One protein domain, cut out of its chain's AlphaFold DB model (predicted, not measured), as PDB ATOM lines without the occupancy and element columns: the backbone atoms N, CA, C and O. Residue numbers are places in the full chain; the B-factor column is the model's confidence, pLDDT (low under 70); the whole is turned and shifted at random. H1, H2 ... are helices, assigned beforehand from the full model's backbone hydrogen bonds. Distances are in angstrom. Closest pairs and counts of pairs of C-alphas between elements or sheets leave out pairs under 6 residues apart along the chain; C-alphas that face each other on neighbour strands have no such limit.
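Overview. This is residues 13 to 68 of the 79 residues of a protein of Chthoniobacterales bacterium (UniProt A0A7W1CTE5). Helix H2 has two partners set at steep angles to it: H1 packs on H2, and H4 packs on the first part of H2, residues 27 to 31 alone. The short helix H3 and the long loop of residues 46 to 57 lie away from H1, and Gly 22 and Glu 52 mark the two far ends of the model. The printed part has 56 residues with four named helices, H1, H2, H3 and H4 in chain order, and no named strand; its class is all helix. It is compact, with a radius of gyration of the C-alphas of 11.3 A, and only just flat, spanning 36 by 24 by 12 A.

Along the chain. H1 is residues 13 to 20, beginning at C-alpha 13 at (121.902, 13.145, 127.320), and is 10.3 A long. H2, residues 27 to 38, is the longest helix by residues and measures 16.0 A. H3 is residues 42 to 45. H4, residues 58 to 68, is 15.5 A long and ends at C-alpha 68 at (123.414, 27.898, 132.145).

Arrangement. H1 and H2 touch, their closest C-alphas being those of Ala 17 and Ile 30, 5.6 A apart; their lines are only just about perpendicular, at 73 degrees. H2, with residues 27 to 31 alone, touches H4 at a steep tilt of 59 degrees, opposite ways; the closest C-alphas, of Val 27 and Ala 64, are 5.5 A apart. H1 and H4 are close but not clearly touching, with the C-alphas of Leu 14 and Leu 63 closest at 6.9 A. H3 and H4 are also close but not clearly touching, with the C-alphas of Leu 45 and Val 59 closest at 6.8 A. H1 and H3 are apart. In H1, H2 and H4 every O i to N i+4 pair is within hydrogen-bond range; H3 is too short for such a pair.

Size, cuts and confidence. The C-alphas of Gly 22 and Glu 52, the two farthest apart, are 35.9 A apart. The printed part has no cut. The link from H3 to H4 is long, with 12 residues. The mean pLDDT of the printed part is 82.2, and residue 51 and residues 53 to 55 are under 70.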
ATOM      1  N   PRO A  13     121.101  12.900 128.518       86.94
ATOM      2  CA  PRO A  13     121.902  13.145 127.320       86.94
ATOM      3  C   PRO A  13     122.863  14.327 127.453       86.94
ATOM      4  O   PRO A  13     124.003  14.220 127.012       86.94
ATOM      5  N   LEU A  14     122.427  15.429 128.073       85.62
ATOM      6  CA  LEU A  14     123.241  16.621 128.307       85.62
ATOM      7  C   LEU A  14     124.471  16.292 129.162       85.62
ATOM      8  O   LEU A  14     125.586  16.670 128.810       85.62
ATOM      9  N   ILE A  15     124.283  15.574 130.273       85.62
ATOM     10  CA  ILE A  15     125.377  15.175 131.171       85.62
ATOM     11  C   ILE A  15     126.329  14.207 130.464       85.62
ATOM     12  O   ILE A  15     127.546  14.346 130.589       85.62
ATOM     13  N   THR A  16     125.793  13.251 129.700       88.44
ATOM     14  CA  THR A  16     126.604  12.329 128.895       88.44
ATOM     15  C   THR A  16     127.421  13.084 127.852       88.44
ATOM     16  O   THR A  16     128.627  12.886 127.776       88.44
ATOM     17  N   ALA A  17     126.806  14.014 127.117       89.31
ATOM     18  CA  ALA A  17     127.497  14.850 126.142       89.31
ATOM     19  C   ALA A  17     128.585  15.709 126.796       89.31
ATOM     20  O   ALA A  17     129.702  15.770 126.298       89.31
ATOM     21  N   LEU A  18     128.303  16.320 127.949       86.00
ATOM     22  CA  LEU A  18     129.307  17.059 128.716       86.00
ATOM     23  C   LEU A  18     130.480  16.168 129.129       86.00
ATOM     24  O   LEU A  18     131.624  16.597 129.025       86.00
ATOM     25  N   ARG A  19     130.218  14.937 129.583       87.69
ATOM     26  CA  ARG A  19     131.267  13.976 129.953       87.69
ATOM     27  C   ARG A  19     132.109  13.570 128.744       87.69
ATOM     28  O   ARG A  19     133.332  13.562 128.845       87.69
ATOM     29  N   ASP A  20     131.462  13.294 127.620       87.50
ATOM     30  CA  ASP A  20     132.111  12.952 126.354       87.50
ATOM     31  C   ASP A  20     132.987  14.088 125.807       87.50
ATOM     32  O   ASP A  20     134.019  13.836 125.190       87.50
ATOM     33  N   LEU A  21     132.582  15.339 126.045       87.06
ATOM     34  CA  LEU A  21     133.327  16.549 125.682       87.06
ATOM     35  C   LEU A  21     134.427  16.903 126.705       87.06
ATOM     36  O   LEU A  21     135.024  17.970 126.627       87.06
ATOM     37  N   GLY A  22     134.705  16.040 127.689       84.94
ATOM     38  CA  GLY A  22     135.755  16.281 128.687       84.94
ATOM     39  C   GLY A  22     135.356  17.253 129.804       84.94
ATOM     40  O   GLY A  22     136.211  17.838 130.461       84.94
ATOM     41  N   GLY A  23     134.055  17.432 130.038       77.81
ATOM     42  CA  GLY A  23     133.500  18.255 131.114       77.81
ATOM     43  C   GLY A  23     133.328  19.733 130.764       77.81
ATOM     44  O   GLY A  23     132.857  20.506 131.598       77.81
ATOM     45  N   SER A  24     133.686  20.157 129.553       73.50
ATOM     46  CA  SER A  24     133.512  21.538 129.095       73.50
ATOM     47  C   SER A  24     133.269  21.565 127.593       73.50
ATOM     48  O   SER A  24     134.172  21.301 126.814       73.50
ATOM     49  N   GLY A  25     132.039  21.903 127.206       80.56
ATOM     50  CA  GLY A  25     131.630  22.035 125.812       80.56
ATOM     51  C   GLY A  25     130.767  23.272 125.582       80.56
ATOM     52  O   GLY A  25     130.080  23.784 126.485       80.56
ATOM     53  N   SER A  26     130.809  23.786 124.362       85.81
ATOM     54  CA  SER A  26     129.904  24.820 123.861       85.81
ATOM     55  C   SER A  26     128.484  24.266 123.729       85.81
ATOM     56  O   SER A  26     128.283  23.057 123.715       85.81
ATOM     57  N   VAL A  27     127.476  25.144 123.693       84.50
ATOM     58  CA  VAL A  27     126.081  24.693 123.523       84.50
ATOM     59  C   VAL A  27     125.922  23.929 122.211       84.50
ATOM     60  O   VAL A  27     125.299  22.876 122.220       84.50
ATOM     61  N   ASP A  28     126.547  24.402 121.135       87.75
ATOM     62  CA  ASP A  28     126.566  23.729 119.835       87.75
ATOM     63  C   ASP A  28     127.205  22.337 119.895       87.75
ATOM     64  O   ASP A  28     126.579  21.368 119.483       87.75
ATOM     65  N   GLU A  29     128.382  22.195 120.513       89.44
ATOM     66  CA  GLU A  29     129.050  20.888 120.652       89.44
ATOM     67  C   GLU A  29     128.198  19.886 121.443       89.44
ATOM     68  O   GLU A  29     128.109  18.702 121.108       89.44
ATOM     69  N   ILE A  30     127.548  20.367 122.505       88.56
ATOM     70  CA  ILE A  30     126.619  19.575 123.307       88.56
ATOM     71  C   ILE A  30     125.392  19.203 122.473       88.56
ATOM     72  O   ILE A  30     124.972  18.052 122.509       88.56
ATOM     73  N   TYR A  31     124.821  20.152 121.733       88.56
ATOM     74  CA  TYR A  31     123.660  19.938 120.875       88.56
ATOM     75  C   TYR A  31     123.946  18.865 119.826       88.56
ATOM     76  O   TYR A  31     123.227  17.868 119.776       88.56
ATOM     77  N   GLU A  32     125.043  18.992 119.077       89.38
ATOM     78  CA  GLU A  32     125.464  17.990 118.096       89.38
ATOM     79  C   GLU A  32     125.652  16.615 118.738       89.38
ATOM     80  O   GLU A  32     125.134  15.612 118.238       89.38
ATOM     81  N   ARG A  33     126.322  16.552 119.895       89.62
ATOM     82  CA  ARG A  33     126.551  15.285 120.594       89.62
ATOM     83  C   ARG A  33     125.254  14.661 121.110       89.62
ATOM     84  O   ARG A  33     125.078  13.450 121.024       89.62
ATOM     85  N   VAL A  34     124.333  15.468 121.630       88.12
ATOM     86  CA  VAL A  34     123.020  15.018 122.112       88.12
ATOM     87  C   VAL A  34     122.183  14.476 120.956       88.12
ATOM     88  O   VAL A  34     121.596  13.403 121.103       88.12
ATOM     89  N   ILE A  35     122.173  15.153 119.804       87.50
ATOM     90  CA  ILE A  35     121.494  14.672 118.592       87.50
ATOM     91  C   ILE A  35     122.070  13.330 118.147       87.50
ATOM     92  O   ILE A  35     121.310  12.400 117.880       87.50
ATOM     93  N   GLN A  36     123.400  13.211 118.110       86.75
ATOM     94  CA  GLN A  36     124.085  11.974 117.735       86.75
ATOM     95  C   GLN A  36     123.781  10.829 118.711       86.75
ATOM     96  O   GLN A  36     123.514   9.706 118.280       86.75
ATOM     97  N   ASN A  37     123.764  11.113 120.016       84.81
ATOM     98  CA  ASN A  37     123.538  10.119 121.065       84.81
ATOM     99  C   ASN A  37     122.080   9.639 121.119       84.81
ATOM    100  O   ASN A  37     121.829   8.442 121.261       84.81
ATOM    101  N   LEU A  38     121.114  10.555 120.998       83.00
ATOM    102  CA  LEU A  38     119.682  10.233 121.003       83.00
ATOM    103  C   LEU A  38     119.156   9.790 119.636       83.00
ATOM    104  O   LEU A  38     118.048   9.261 119.569       83.00
ATOM    105  N   LYS A  39     119.921  10.024 118.561       83.62
ATOM    106  CA  LYS A  39     119.494   9.829 117.167       83.62
ATOM    107  C   LYS A  39     118.130  10.473 116.906       83.62
ATOM    108  O   LYS A  39     117.219   9.837 116.374       83.62
ATOM    109  N   LEU A  40     117.980  11.723 117.349       81.69
ATOM    110  CA  LEU A  40     116.744  12.478 117.153       81.69
ATOM    111  C   LEU A  40     116.493  12.657 115.655       81.69
ATOM    112  O   LEU A  40     117.401  13.017 114.913       81.69
ATOM    113  N   SER A  41     115.262  12.399 115.222       82.44
ATOM    114  CA  SER A  41     114.853  12.639 113.840       82.44
ATOM    115  C   SER A  41     114.749  14.134 113.555       82.44
ATOM    116  O   SER A  41     114.368  14.910 114.437       82.44
ATOM    117  N   ASP A  42     114.998  14.520 112.306       79.44
ATOM    118  CA  ASP A  42     114.923  15.910 111.844       79.44
ATOM    119  C   ASP A  42     113.561  16.554 112.125       79.44
ATOM    120  O   ASP A  42     113.496  17.742 112.404       79.44
ATOM    121  N   ASP A  43     112.482  15.771 112.161       82.12
ATOM    122  CA  ASP A  43     111.133  16.234 112.516       82.12
ATOM    123  C   ASP A  43     111.067  16.833 113.936       82.12
ATOM    124  O   ASP A  43     110.386  17.826 114.170       82.12
ATOM    125  N   ILE A  44     111.837  16.280 114.883       82.81
ATOM    126  CA  ILE A  44     111.964  16.799 116.256       82.81
ATOM    127  C   ILE A  44     112.891  18.015 116.287       82.81
ATOM    128  O   ILE A  44     112.631  18.977 117.008       82.81
ATOM    129  N   LEU A  45     113.985  17.960 115.525       81.31
ATOM    130  CA  LEU A  45     114.972  19.037 115.465       81.31
ATOM    131  C   LEU A  45     114.451  20.249 114.697       81.31
ATOM    132  O   LEU A  45     114.896  21.354 114.955       81.31
ATOM    133  N   SER A  46     113.475  20.077 113.813       81.00
ATOM    134  CA  SER A  46     112.839  21.166 113.076       81.00
ATOM    135  C   SER A  46     111.765  21.891 113.893       81.00
ATOM    136  O   SER A  46     111.202  22.875 113.410       81.00
ATOM    137  N   VAL A  47     111.466  21.435 115.118       84.50
ATOM    138  CA  VAL A  47     110.532  22.135 116.006       84.50
ATOM    139  C   VAL A  47     111.207  23.384 116.557       84.50
ATOM    140  O   VAL A  47     112.072  23.321 117.439       84.50
ATOM    141  N   LEU A  48     110.798  24.529 116.019       80.56
ATOM    142  CA  LEU A  48     111.217  25.842 116.491       80.56
ATOM    143  C   LEU A  48     110.665  26.096 117.893       80.56
ATOM    144  O   LEU A  48     109.523  25.746 118.192       80.56
ATOM    145  N   HIS A  49     111.493  26.698 118.746       78.56
ATOM    146  CA  HIS A  49     111.063  27.155 120.066       78.56
ATOM    147  C   HIS A  49     110.057  28.302 119.936       78.56
ATOM    148  O   HIS A  49     109.014  28.292 120.580       78.56
ATOM    149  N   ASP A  50     110.372  29.261 119.063       75.56
ATOM    150  CA  ASP A  50     109.543  30.429 118.806       75.56
ATOM    151  C   ASP A  50     109.407  30.638 117.289       75.56
ATOM    152  O   ASP A  50     110.405  30.939 116.626       75.56
ATOM    153  N   PRO A  51     108.211  30.440 116.709       68.94
ATOM    154  CA  PRO A  51     107.999  30.576 115.272       68.94
ATOM    155  C   PRO A  51     108.014  32.034 114.784       68.94
ATOM    156  O   PRO A  51     108.100  32.253 113.576       68.94
ATOM    157  N   GLU A  52     107.929  33.021 115.682       70.81
ATOM    158  CA  GLU A  52     107.839  34.446 115.340       70.81
ATOM    159  C   GLU A  52     109.167  35.193 115.564       70.81
ATOM    160  O   GLU A  52     109.453  36.164 114.861       70.81
ATOM    161  N   ALA A  53     110.004  34.732 116.499       60.78
ATOM    162  CA  ALA A  53     111.203  35.439 116.950       60.78
ATOM    163  C   ALA A  53     112.511  34.623 116.893       60.78
ATOM    164  O   ALA A  53     113.590  35.209 117.018       60.78
ATOM    165  N   GLY A  54     112.468  33.295 116.717       61.47
ATOM    166  CA  GLY A  54     113.633  32.435 116.949       61.47
ATOM    167  C   GLY A  54     113.988  31.491 115.802       61.47
ATOM    168  O   GLY A  54     113.247  30.573 115.483       61.47
ATOM    169  N   ASN A  55     115.219  31.593 115.288       69.19
ATOM    170  CA  ASN A  55     115.814  30.560 114.419       69.19
ATOM    171  C   ASN A  55     116.405  29.378 115.222       69.19
ATOM    172  O   ASN A  55     117.326  28.701 114.772       69.19
ATOM    173  N   GLN A  56     115.949  29.192 116.463       77.56
ATOM    174  CA  GLN A  56     116.484  28.212 117.402       77.56
ATOM    175  C   GLN A  56     115.433  27.153 117.703       77.56
ATOM    176  O   GLN A  56     114.247  27.439 117.876       77.56
ATOM    177  N   THR A  57     115.889  25.912 117.779       85.38
ATOM    178  CA  THR A  57     115.027  24.762 118.021       85.38
ATOM    179  C   THR A  57     114.739  24.647 119.512       85.38
ATOM    180  O   THR A  57     115.550  25.030 120.359       85.38
ATOM    181  N   GLU A  58     113.585  24.084 119.849       84.69
ATOM    182  CA  GLU A  58     113.185  23.836 121.237       84.69
ATOM    183  C   GLU A  58     114.236  22.981 121.981       84.69
ATOM    184  O   GLU A  58     114.549  23.209 123.152       84.69
ATOM    185  N   VAL A  59     114.855  22.026 121.279       84.38
ATOM    186  CA  VAL A  59     115.944  21.198 121.819       84.38
ATOM    187  C   VAL A  59     117.190  22.040 122.107       84.38
ATOM    188  O   VAL A  59     117.750  21.932 123.198       84.38
ATOM    189  N   TYR A  60     117.606  22.901 121.171       86.12
ATOM    190  CA  TYR A  60     118.771  23.773 121.350       86.12
ATOM    191  C   TYR A  60     118.585  24.711 122.547       86.12
ATOM    192  O   TYR A  60     119.455  24.784 123.420       86.12
ATOM    193  N   TYR A  61     117.420  25.359 122.642       85.38
ATOM    194  CA  TYR A  61     117.084  26.254 123.747       85.38
ATOM    195  C   TYR A  61     117.172  25.539 125.104       85.38
ATOM    196  O   TYR A  61     117.866  26.000 126.013       85.38
ATOM    197  N   ARG A  62     116.549  24.360 125.232       85.38
ATOM    198  CA  ARG A  62     116.552  23.574 126.480       85.38
ATOM    199  C   ARG A  62     117.960  23.159 126.910       85.38
ATOM    200  O   ARG A  62     118.267  23.212 128.103       85.38
ATOM    201  N   LEU A  63     118.828  22.782 125.971       84.88
ATOM    202  CA  LEU A  63     120.221  22.427 126.270       84.88
ATOM    203  C   LEU A  63     121.052  23.652 126.673       84.88
ATOM    204  O   LEU A  63     121.793  23.595 127.660       84.88
ATOM    205  N   ALA A  64     120.892  24.773 125.963       84.50
ATOM    206  CA  ALA A  64     121.535  26.043 126.300       84.50
ATOM    207  C   ALA A  64     121.166  26.504 127.717       84.50
ATOM    208  O   ALA A  64     122.018  26.923 128.514       84.50
ATOM    209  N   TRP A  65     119.890  26.346 128.058       79.38
ATOM    210  CA  TRP A  65     119.351  26.682 129.364       79.38
ATOM    211  C   TRP A  65     119.850  25.730 130.456       79.38
ATOM    212  O   TRP A  65     120.291  26.184 131.512       79.38
ATOM    213  N   GLY A  66     119.888  24.418 130.187       79.31
ATOM    214  CA  GLY A  66     120.428  23.406 131.104       79.31
ATOM    215  C   GLY A  66     121.898  23.640 131.455       79.31
ATOM    216  O   GLY A  66     122.275  23.586 132.628       79.31
ATOM    217  N   LYS A  67     122.720  24.007 130.465       73.88
ATOM    218  CA  LYS A  67     124.120  24.403 130.686       73.88
ATOM    219  C   LYS A  67     124.232  25.635 131.591       73.88
ATOM    220  O   LYS A  67     125.065  25.660 132.497       73.88
ATOM    221  N   THR A  68     123.401  26.652 131.358       70.12
ATOM    222  CA  THR A  68     123.414  27.898 132.145       70.12
ATOM    223  C   THR A  68     122.958  27.652 133.583       70.12
ATOM    224  O   THR A  68     123.623  28.085 134.522       70.12
TER     225      THR A  68